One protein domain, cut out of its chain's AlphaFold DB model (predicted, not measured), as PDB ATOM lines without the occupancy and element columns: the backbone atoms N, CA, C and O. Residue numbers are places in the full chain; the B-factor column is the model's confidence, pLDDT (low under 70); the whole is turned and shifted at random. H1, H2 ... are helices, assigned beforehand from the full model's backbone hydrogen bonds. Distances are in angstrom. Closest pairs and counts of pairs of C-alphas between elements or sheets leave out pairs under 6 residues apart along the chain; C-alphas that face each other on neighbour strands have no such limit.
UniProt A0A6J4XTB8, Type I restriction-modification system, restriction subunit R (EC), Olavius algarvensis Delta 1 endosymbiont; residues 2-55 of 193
ATOM      1  N   GLN A   2     -17.827  39.422   0.257       83.69
ATOM      2  CA  GLN A   2     -18.167  40.823  -0.058       83.69
ATOM      3  C   GLN A   2     -19.368  41.377   0.732       83.69
ATOM      4  O   GLN A   2     -19.298  42.497   1.229       83.69
ATOM      5  N   SER A   3     -20.436  40.591   0.898       81.88
ATOM      6  CA  SER A   3     -21.624  41.001   1.663       81.88
ATOM      7  C   SER A   3     -21.321  41.234   3.151       81.88
ATOM      8  O   SER A   3     -21.772  42.220   3.718       81.88
ATOM      9  N   ILE A   4     -20.480  40.390   3.757       78.88
ATOM     10  CA  ILE A   4     -20.035  40.500   5.161       78.88
ATOM     11  C   ILE A   4     -19.214  41.782   5.354       78.88
ATOM     12  O   ILE A   4     -19.449  42.554   6.279       78.88
ATOM     13  N   ALA A   5     -18.298  42.067   4.425       82.31
ATOM     14  CA  ALA A   5     -17.449  43.256   4.485       82.31
ATOM     15  C   ALA A   5     -18.244  44.576   4.435       82.31
ATOM     16  O   ALA A   5     -17.763  45.604   4.911       82.31
ATOM     17  N   ARG A   6     -19.474  44.573   3.899       86.44
ATOM     18  CA  ARG A   6     -20.355  45.753   3.939       86.44
ATOM     19  C   ARG A   6     -20.790  46.082   5.365       86.44
ATOM     20  O   ARG A   6     -20.773  47.258   5.730       86.44
ATOM     21  N   ALA A   7     -21.104  45.066   6.169       85.00
ATOM     22  CA  ALA A   7     -21.476  45.235   7.569       85.00
ATOM     23  C   ALA A   7     -20.297  45.732   8.426       85.00
ATOM     24  O   ALA A   7     -20.523  46.505   9.349       85.00
ATOM     25  N   ASN A   8     -19.046  45.421   8.068       85.19
ATOM     26  CA  ASN A   8     -17.847  45.800   8.839       85.19
ATOM     27  C   ASN A   8     -17.157  47.102   8.389       85.19
ATOM     28  O   ASN A   8     -16.011  47.360   8.748       85.19
ATOM     29  N   ARG A   9     -17.831  47.963   7.619       87.25
ATOM     30  CA  ARG A   9     -17.272  49.281   7.267       87.25
ATOM     31  C   ARG A   9     -17.100  50.177   8.494       87.25
ATOM     32  O   ARG A   9     -18.064  50.374   9.237       87.25
ATOM     33  N   VAL A  10     -15.913  50.758   8.637       87.12
ATOM     34  CA  VAL A  10     -15.604  51.773   9.651       87.12
ATOM     35  C   VAL A  10     -16.260  53.097   9.256       87.12
ATOM     36  O   VAL A  10     -16.269  53.467   8.083       87.12
ATOM     37  N   THR A  11     -16.834  53.800  10.228       86.44
ATOM     38  CA  THR A  11     -17.427  55.127  10.036       86.44
ATOM     39  C   THR A  11     -17.159  55.996  11.266       86.44
ATOM     40  O   THR A  11     -17.266  55.486  12.382       86.44
ATOM     41  N   PRO A  12     -16.822  57.289  11.097       88.56
ATOM     42  CA  PRO A  12     -16.711  58.228  12.213       88.56
ATOM     43  C   PRO A  12     -18.083  58.699  12.725       88.56
ATOM     44  O   PRO A  12     -18.167  59.328  13.778       88.56
ATOM     45  N   PHE A  13     -19.160  58.422  11.983       90.12
ATOM     46  CA  PHE A  13     -20.506  58.866  12.326       90.12
ATOM     47  C   PHE A  13     -21.052  58.119  13.549       90.12
ATOM     48  O   PHE A  13     -20.944  56.894  13.640       90.12
ATOM     49  N   LYS A  14     -21.674  58.864  14.467       88.31
ATOM     50  CA  LYS A  14     -22.324  58.334  15.671       88.31
ATOM     51  C   LYS A  14     -23.839  58.399  15.509       88.31
ATOM     52  O   LYS A  14     -24.366  59.405  15.050       88.31
ATOM     53  N   ILE A  15     -24.534  57.351  15.937       85.69
ATOM     54  CA  ILE A  15     -26.001  57.317  16.005       85.69
ATOM     55  C   ILE A  15     -26.367  57.352  17.486       85.69
ATOM     56  O   ILE A  15     -25.903  56.503  18.238       85.69
ATOM     57  N   ASN A  16     -27.153  58.340  17.924       82.81
ATOM     58  CA  ASN A  16     -27.505  58.535  19.342       82.81
ATOM     59  C   ASN A  16     -26.275  58.576  20.272       82.81
ATOM     60  O   ASN A  16     -26.267  57.948  21.325       82.81
ATOM     61  N   ASN A  17     -25.206  59.267  19.857       80.50
ATOM     62  CA  ASN A  17     -23.895  59.290  20.527       80.50
ATOM     63  C   ASN A  17     -23.163  57.937  20.643       80.50
ATOM     64  O   ASN A  17     -22.057  57.900  21.180       80.50
ATOM     65  N   VAL A  18     -23.687  56.858  20.056       79.31
ATOM     66  CA  VAL A  18     -23.042  55.540  20.038       79.31
ATOM     67  C   VAL A  18     -22.245  55.359  18.737       79.31
ATOM     68  O   VAL A  18     -22.800  55.504  17.641       79.31
ATOM     69  N   PRO A  19     -20.930  55.074  18.811       84.69
ATOM     70  CA  PRO A  19     -20.121  54.755  17.640       84.69
ATOM     71  C   PRO A  19     -20.366  53.315  17.176       84.69
ATOM     72  O   PRO A  19     -20.579  52.409  17.979       84.69
ATOM     73  N   LYS A  20     -20.238  53.070  15.871       85.12
ATOM     74  CA  LYS A  20     -20.296  51.711  15.326       85.12
ATOM     75  C   LYS A  20     -19.009  50.944  15.654       85.12
ATOM     76  O   LYS A  20     -17.944  51.289  15.146       85.12
ATOM     77  N   LYS A  21     -19.116  49.894  16.472       80.94
ATOM     78  CA  LYS A  21     -17.979  49.045  16.878       80.94
ATOM     79  C   LYS A  21     -17.851  47.764  16.055       80.94
ATOM     80  O   LYS A  21     -16.742  47.351  15.739       80.94
ATOM     81  N   ASN A  22     -18.974  47.164  15.683       82.12
ATOM     82  CA  ASN A  22     -19.047  45.883  14.989       82.12
ATOM     83  C   ASN A  22     -20.170  45.886  13.936       82.12
ATOM     84  O   ASN A  22     -20.996  46.800  13.871       82.12
ATOM     85  N   GLY A  23     -20.155  44.881  13.060       84.31
ATOM     86  CA  GLY A  23     -21.245  44.578  12.138       84.31
ATOM     87  C   GLY A  23     -21.982  43.325  12.593       84.31
ATOM     88  O   GLY A  23     -21.355  42.301  12.855       84.31
ATOM     89  N   GLU A  24     -23.307  43.399  12.666       83.19
ATOM     90  CA  GLU A  24     -24.159  42.251  12.966       83.19
ATOM     91  C   GLU A  24     -24.658  41.605  11.668       83.19
ATOM     92  O   GLU A  24     -24.993  42.294  10.699       83.19
ATOM     93  N   ILE A  25     -24.671  40.271  11.628       83.50
ATOM     94  CA  ILE A  25     -25.100  39.489  10.466       83.50
ATOM     95  C   ILE A  25     -26.067  38.420  10.950       83.50
ATOM     96  O   ILE A  25     -25.683  37.533  11.708       83.50
ATOM     97  N   ILE A  26     -27.303  38.495  10.467       83.69
ATOM     98  CA  ILE A  26     -28.366  37.549  10.793       83.69
ATOM     99  C   ILE A  26     -28.624  36.685   9.560       83.69
ATOM    100  O   ILE A  26     -28.892  37.200   8.472       83.69
ATOM    101  N   ASP A  27     -28.520  35.370   9.728       82.00
ATOM    102  CA  ASP A  27     -28.719  34.384   8.669       82.00
ATOM    103  C   ASP A  27     -29.916  33.486   8.997       82.00
ATOM    104  O   ASP A  27     -29.922  32.787  10.006       82.00
ATOM    105  N   TYR A  28     -30.915  33.489   8.115       82.94
ATOM    106  CA  TYR A  28     -32.142  32.696   8.249       82.94
ATOM    107  C   TYR A  28     -32.101  31.370   7.472       82.94
ATOM    108  O   TYR A  28     -32.970  30.525   7.660       82.94
ATOM    109  N   TYR A  29     -31.111  31.176   6.594       80.44
ATOM    110  CA  TYR A  29     -31.044  30.046   5.656       80.44
ATOM    111  C   TYR A  29     -29.828  29.138   5.885       80.44
ATOM    112  O   TYR A  29     -29.542  28.260   5.070       80.44
ATOM    113  N   ASN A  30     -29.115  29.317   7.002       71.75
ATOM    114  CA  ASN A  30     -27.945  28.523   7.389       71.75
ATOM    115  C   ASN A  30     -26.836  28.493   6.309       71.75
ATOM    116  O   ASN A  30     -26.121  27.505   6.111       71.75
ATOM    117  N   VAL A  31     -26.663  29.620   5.615       74.56
ATOM    118  CA  VAL A  31     -25.545  29.911   4.706       74.56
ATOM    119  C   VAL A  31     -24.205  29.889   5.457       74.56
ATOM    120  O   VAL A  31     -23.147  29.694   4.851       74.56
ATOM    121  N   PHE A  32     -24.233  29.995   6.787       71.31
ATOM    122  CA  PHE A  32     -23.077  29.906   7.678       71.31
ATOM    123  C   PHE A  32     -22.174  28.684   7.443       71.31
ATOM    124  O   PHE A  32     -20.949  28.790   7.524       71.31
ATOM    125  N   ARG A  33     -22.731  27.525   7.063       72.88
ATOM    126  CA  ARG A  33     -21.923  26.335   6.724       72.88
ATOM    127  C   ARG A  33     -21.033  26.565   5.499       72.88
ATOM    128  O   ARG A  33     -19.883  26.128   5.477       72.88
ATOM    129  N   ASN A  34     -21.555  27.257   4.491       76.50
ATOM    130  CA  ASN A  34     -20.803  27.621   3.289       76.50
ATOM    131  C   ASN A  34     -19.845  28.781   3.574       76.50
ATOM    132  O   ASN A  34     -18.748  28.823   3.024       76.50
ATOM    133  N   MET A  35     -20.219  29.671   4.495       71.81
ATOM    134  CA  MET A  35     -19.361  30.749   4.978       71.81
ATOM    135  C   MET A  35     -18.107  30.219   5.680       71.81
ATOM    136  O   MET A  35     -17.021  30.672   5.350       71.81
ATOM    137  N   LYS A  36     -18.227  29.232   6.581       72.56
ATOM    138  CA  LYS A  36     -17.071  28.605   7.255       72.56
ATOM    139  C   LYS A  36     -16.085  27.994   6.254       72.56
ATOM    140  O   LYS A  36     -14.878  28.145   6.414       72.56
ATOM    141  N   LYS A  37     -16.597  27.352   5.197       74.81
ATOM    142  CA  LYS A  37     -15.769  26.825   4.098       74.81
ATOM    143  C   LYS A  37     -15.052  27.948   3.352       74.81
ATOM    144  O   LYS A  37     -13.840  27.893   3.212       74.81
ATOM    145  N   ALA A  38     -15.787  28.991   2.963       73.62
ATOM    146  CA  ALA A  38     -15.199  30.146   2.296       73.62
ATOM    147  C   ALA A  38     -14.131  30.822   3.171       73.62
ATOM    148  O   ALA A  38     -13.060  31.148   2.677       73.62
ATOM    149  N   LEU A  39     -14.378  30.998   4.474       70.31
ATOM    150  CA  LEU A  39     -13.414  31.637   5.369       70.31
ATOM    151  C   LEU A  39     -12.111  30.841   5.472       70.31
ATOM    152  O   LEU A  39     -11.048  31.446   5.457       70.31
ATOM    153  N   LYS A  40     -12.182  29.505   5.493       70.19
ATOM    154  CA  LYS A  40     -10.997  28.635   5.465       70.19
ATOM    155  C   LYS A  40     -10.143  28.849   4.210       70.19
ATOM    156  O   LYS A  40      -8.920  28.841   4.300       70.19
ATOM    157  N   ASP A  41     -10.778  29.060   3.060       71.12
ATOM    158  CA  ASP A  41     -10.073  29.282   1.794       71.12
ATOM    159  C   ASP A  41      -9.444  30.684   1.721       71.12
ATOM    160  O   ASP A  41      -8.360  30.840   1.160       71.12
ATOM    161  N   TYR A  42     -10.082  31.696   2.323       65.25
ATOM    162  CA  TYR A  42      -9.576  33.075   2.361       65.25
ATOM    163  C   TYR A  42      -8.562  33.347   3.483       65.25
ATOM    164  O   TYR A  42      -7.717  34.221   3.324       65.25
ATOM    165  N   ALA A  43      -8.630  32.626   4.604       60.56
ATOM    166  CA  ALA A  43      -7.791  32.864   5.782       60.56
ATOM    167  C   ALA A  43      -6.462  32.080   5.769       60.56
ATOM    168  O   ALA A  43      -5.682  32.153   6.710       60.56
ATOM    169  N   ARG A  44      -6.161  31.365   4.677       54.56
ATOM    170  CA  ARG A  44      -4.950  30.542   4.476       54.56
ATOM    171  C   ARG A  44      -3.605  31.303   4.473       54.56
ATOM    172  O   ARG A  44      -2.590  30.698   4.147       54.56
ATOM    173  N   GLY A  45      -3.592  32.597   4.793       51.06
ATOM    174  CA  GLY A  45      -2.393  33.444   4.823       51.06
ATOM    175  C   GLY A  45      -1.736  33.607   6.197       51.06
ATOM    176  O   GLY A  45      -0.626  34.122   6.252       51.06
ATOM    177  N   GLU A  46      -2.377  33.172   7.284       48.47
ATOM    178  CA  GLU A  46      -1.799  33.210   8.632       48.47
ATOM    179  C   GLU A  46      -1.709  31.779   9.184       48.47
ATOM    180  O   GLU A  46      -2.722  31.121   9.435       48.47
ATOM    181  N   GLU A  47      -0.482  31.267   9.324       41.09
ATOM    182  CA  GLU A  47      -0.201  30.055  10.099       41.09
ATOM    183  C   GLU A  47      -0.726  30.261  11.533       41.09
ATOM    184  O   GLU A  47      -0.247  31.143  12.240       41.09
ATOM    185  N   GLY A  48      -1.730  29.479  11.957       48.38
ATOM    186  CA  GLY A  48      -2.254  29.520  13.335       48.38
ATOM    187  C   GLY A  48      -3.774  29.403  13.515       48.38
ATOM    188  O   GLY A  48      -4.244  29.332  14.646       48.38
ATOM    189  N   LEU A  49      -4.572  29.344  12.444       48.97
ATOM    190  CA  LEU A  49      -6.042  29.256  12.525       48.97
ATOM    191  C   LEU A  49      -6.578  27.821  12.717       48.97
ATOM    192  O   LEU A  49      -7.464  27.381  11.980       48.97
ATOM    193  N   ASP A  50      -6.066  27.084  13.707       50.66
ATOM    194  CA  ASP A  50      -6.737  25.854  14.171       50.66
ATOM    195  C   ASP A  50      -8.038  26.172  14.937       50.66
ATOM    196  O   ASP A  50      -8.923  25.322  15.065       50.66
ATOM    197  N   GLU A  51      -8.211  27.421  15.384       54.44
ATOM    198  CA  GLU A  51      -9.449  27.898  15.994       54.44
ATOM    199  C   GLU A  51     -10.458  28.380  14.948       54.44
ATOM    200  O   GLU A  51     -10.141  29.115  14.008       54.44
ATOM    201  N   ALA A  52     -11.723  27.991  15.135       56.97
ATOM    202  CA  ALA A  52     -12.802  28.497  14.309       56.97
ATOM    203  C   ALA A  52     -12.864  30.036  14.444       56.97
ATOM    204  O   ALA A  52     -13.058  30.544  15.546       56.97
ATOM    205  N   PRO A  53     -12.796  30.791  13.337       59.66
ATOM    206  CA  PRO A  53     -12.787  32.260  13.350       59.66
ATOM    207  C   PRO A  53     -14.101  32.879  13.856       59.66
ATOM    208  O   PRO A  53     -14.208  34.091  14.009       59.66
ATOM    209  N   VAL A  54     -15.121  32.050  14.084       65.44
ATOM    210  CA  VAL A  54     -16.413  32.445  14.636       65.44
ATOM    211  C   VAL A  54     -16.605  31.691  15.942       65.44
ATOM    212  O   VAL A  54     -16.753  30.467  15.930       65.44
ATOM    213  N   ARG A  55     -16.615  32.446  17.038       70.62
ATOM    214  CA  ARG A  55     -16.873  31.967  18.396       70.62
ATOM    215  C   ARG A  55     -18.361  32.047  18.731       70.62
ATOM    216  O   ARG A  55     -19.109  32.807  18.113       70.62
TER     217      ARG A  55
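AT A GLANCE: This is residues 2 to 55 of the 193 residues of the protein "Type I restriction-modification system, restriction subunit R (EC)" of Olavius algarvensis Delta 1 endosymbiont (UniProt A0A6J4XTB8). This is a loose, open chain with little regular structure: helix H2 lies toward one end, and a long link loops away from the short helix H1 and folds back to reach it. Residues 13 to 18 stick out as a turn, residues 26 to 31 stick out as a bend before H2, and the tail after H2 turns back. The printed part has 54 residues with two named helices, H1 then H2, and no named strand; the class is all helix, with 17 residues in named elements. The radius of gyration of the C-alphas is 14.2 A, and the spans are 38 by 29 by 20 A.

HOW THE PARTS SIT: H2, residues 32 to 42, and H1, residues 2 to 7, are apart. Residues 14 to 15 pair with 18 to 19, antiparallel. O i to N i+4 pairs within hydrogen-bond range number 6 of 7 in H2 and 1 of 2 in H1.

IN THESE COORDINATES: H2 is 14.9 A long, from C-alpha 32 at (-23.077, 29.906, 7.678) to C-alpha 42 at (-9.576, 33.075, 2.361). H1 is 9.4 A long.

THE WHOLE: The C-alphas farthest apart, of Asn 16 and Glu 47, are 40.5 A apart. The link from H1 to H2 is long, 24 residues. The printed part has no cut. Residues 42 to 54 have pLDDT under 70.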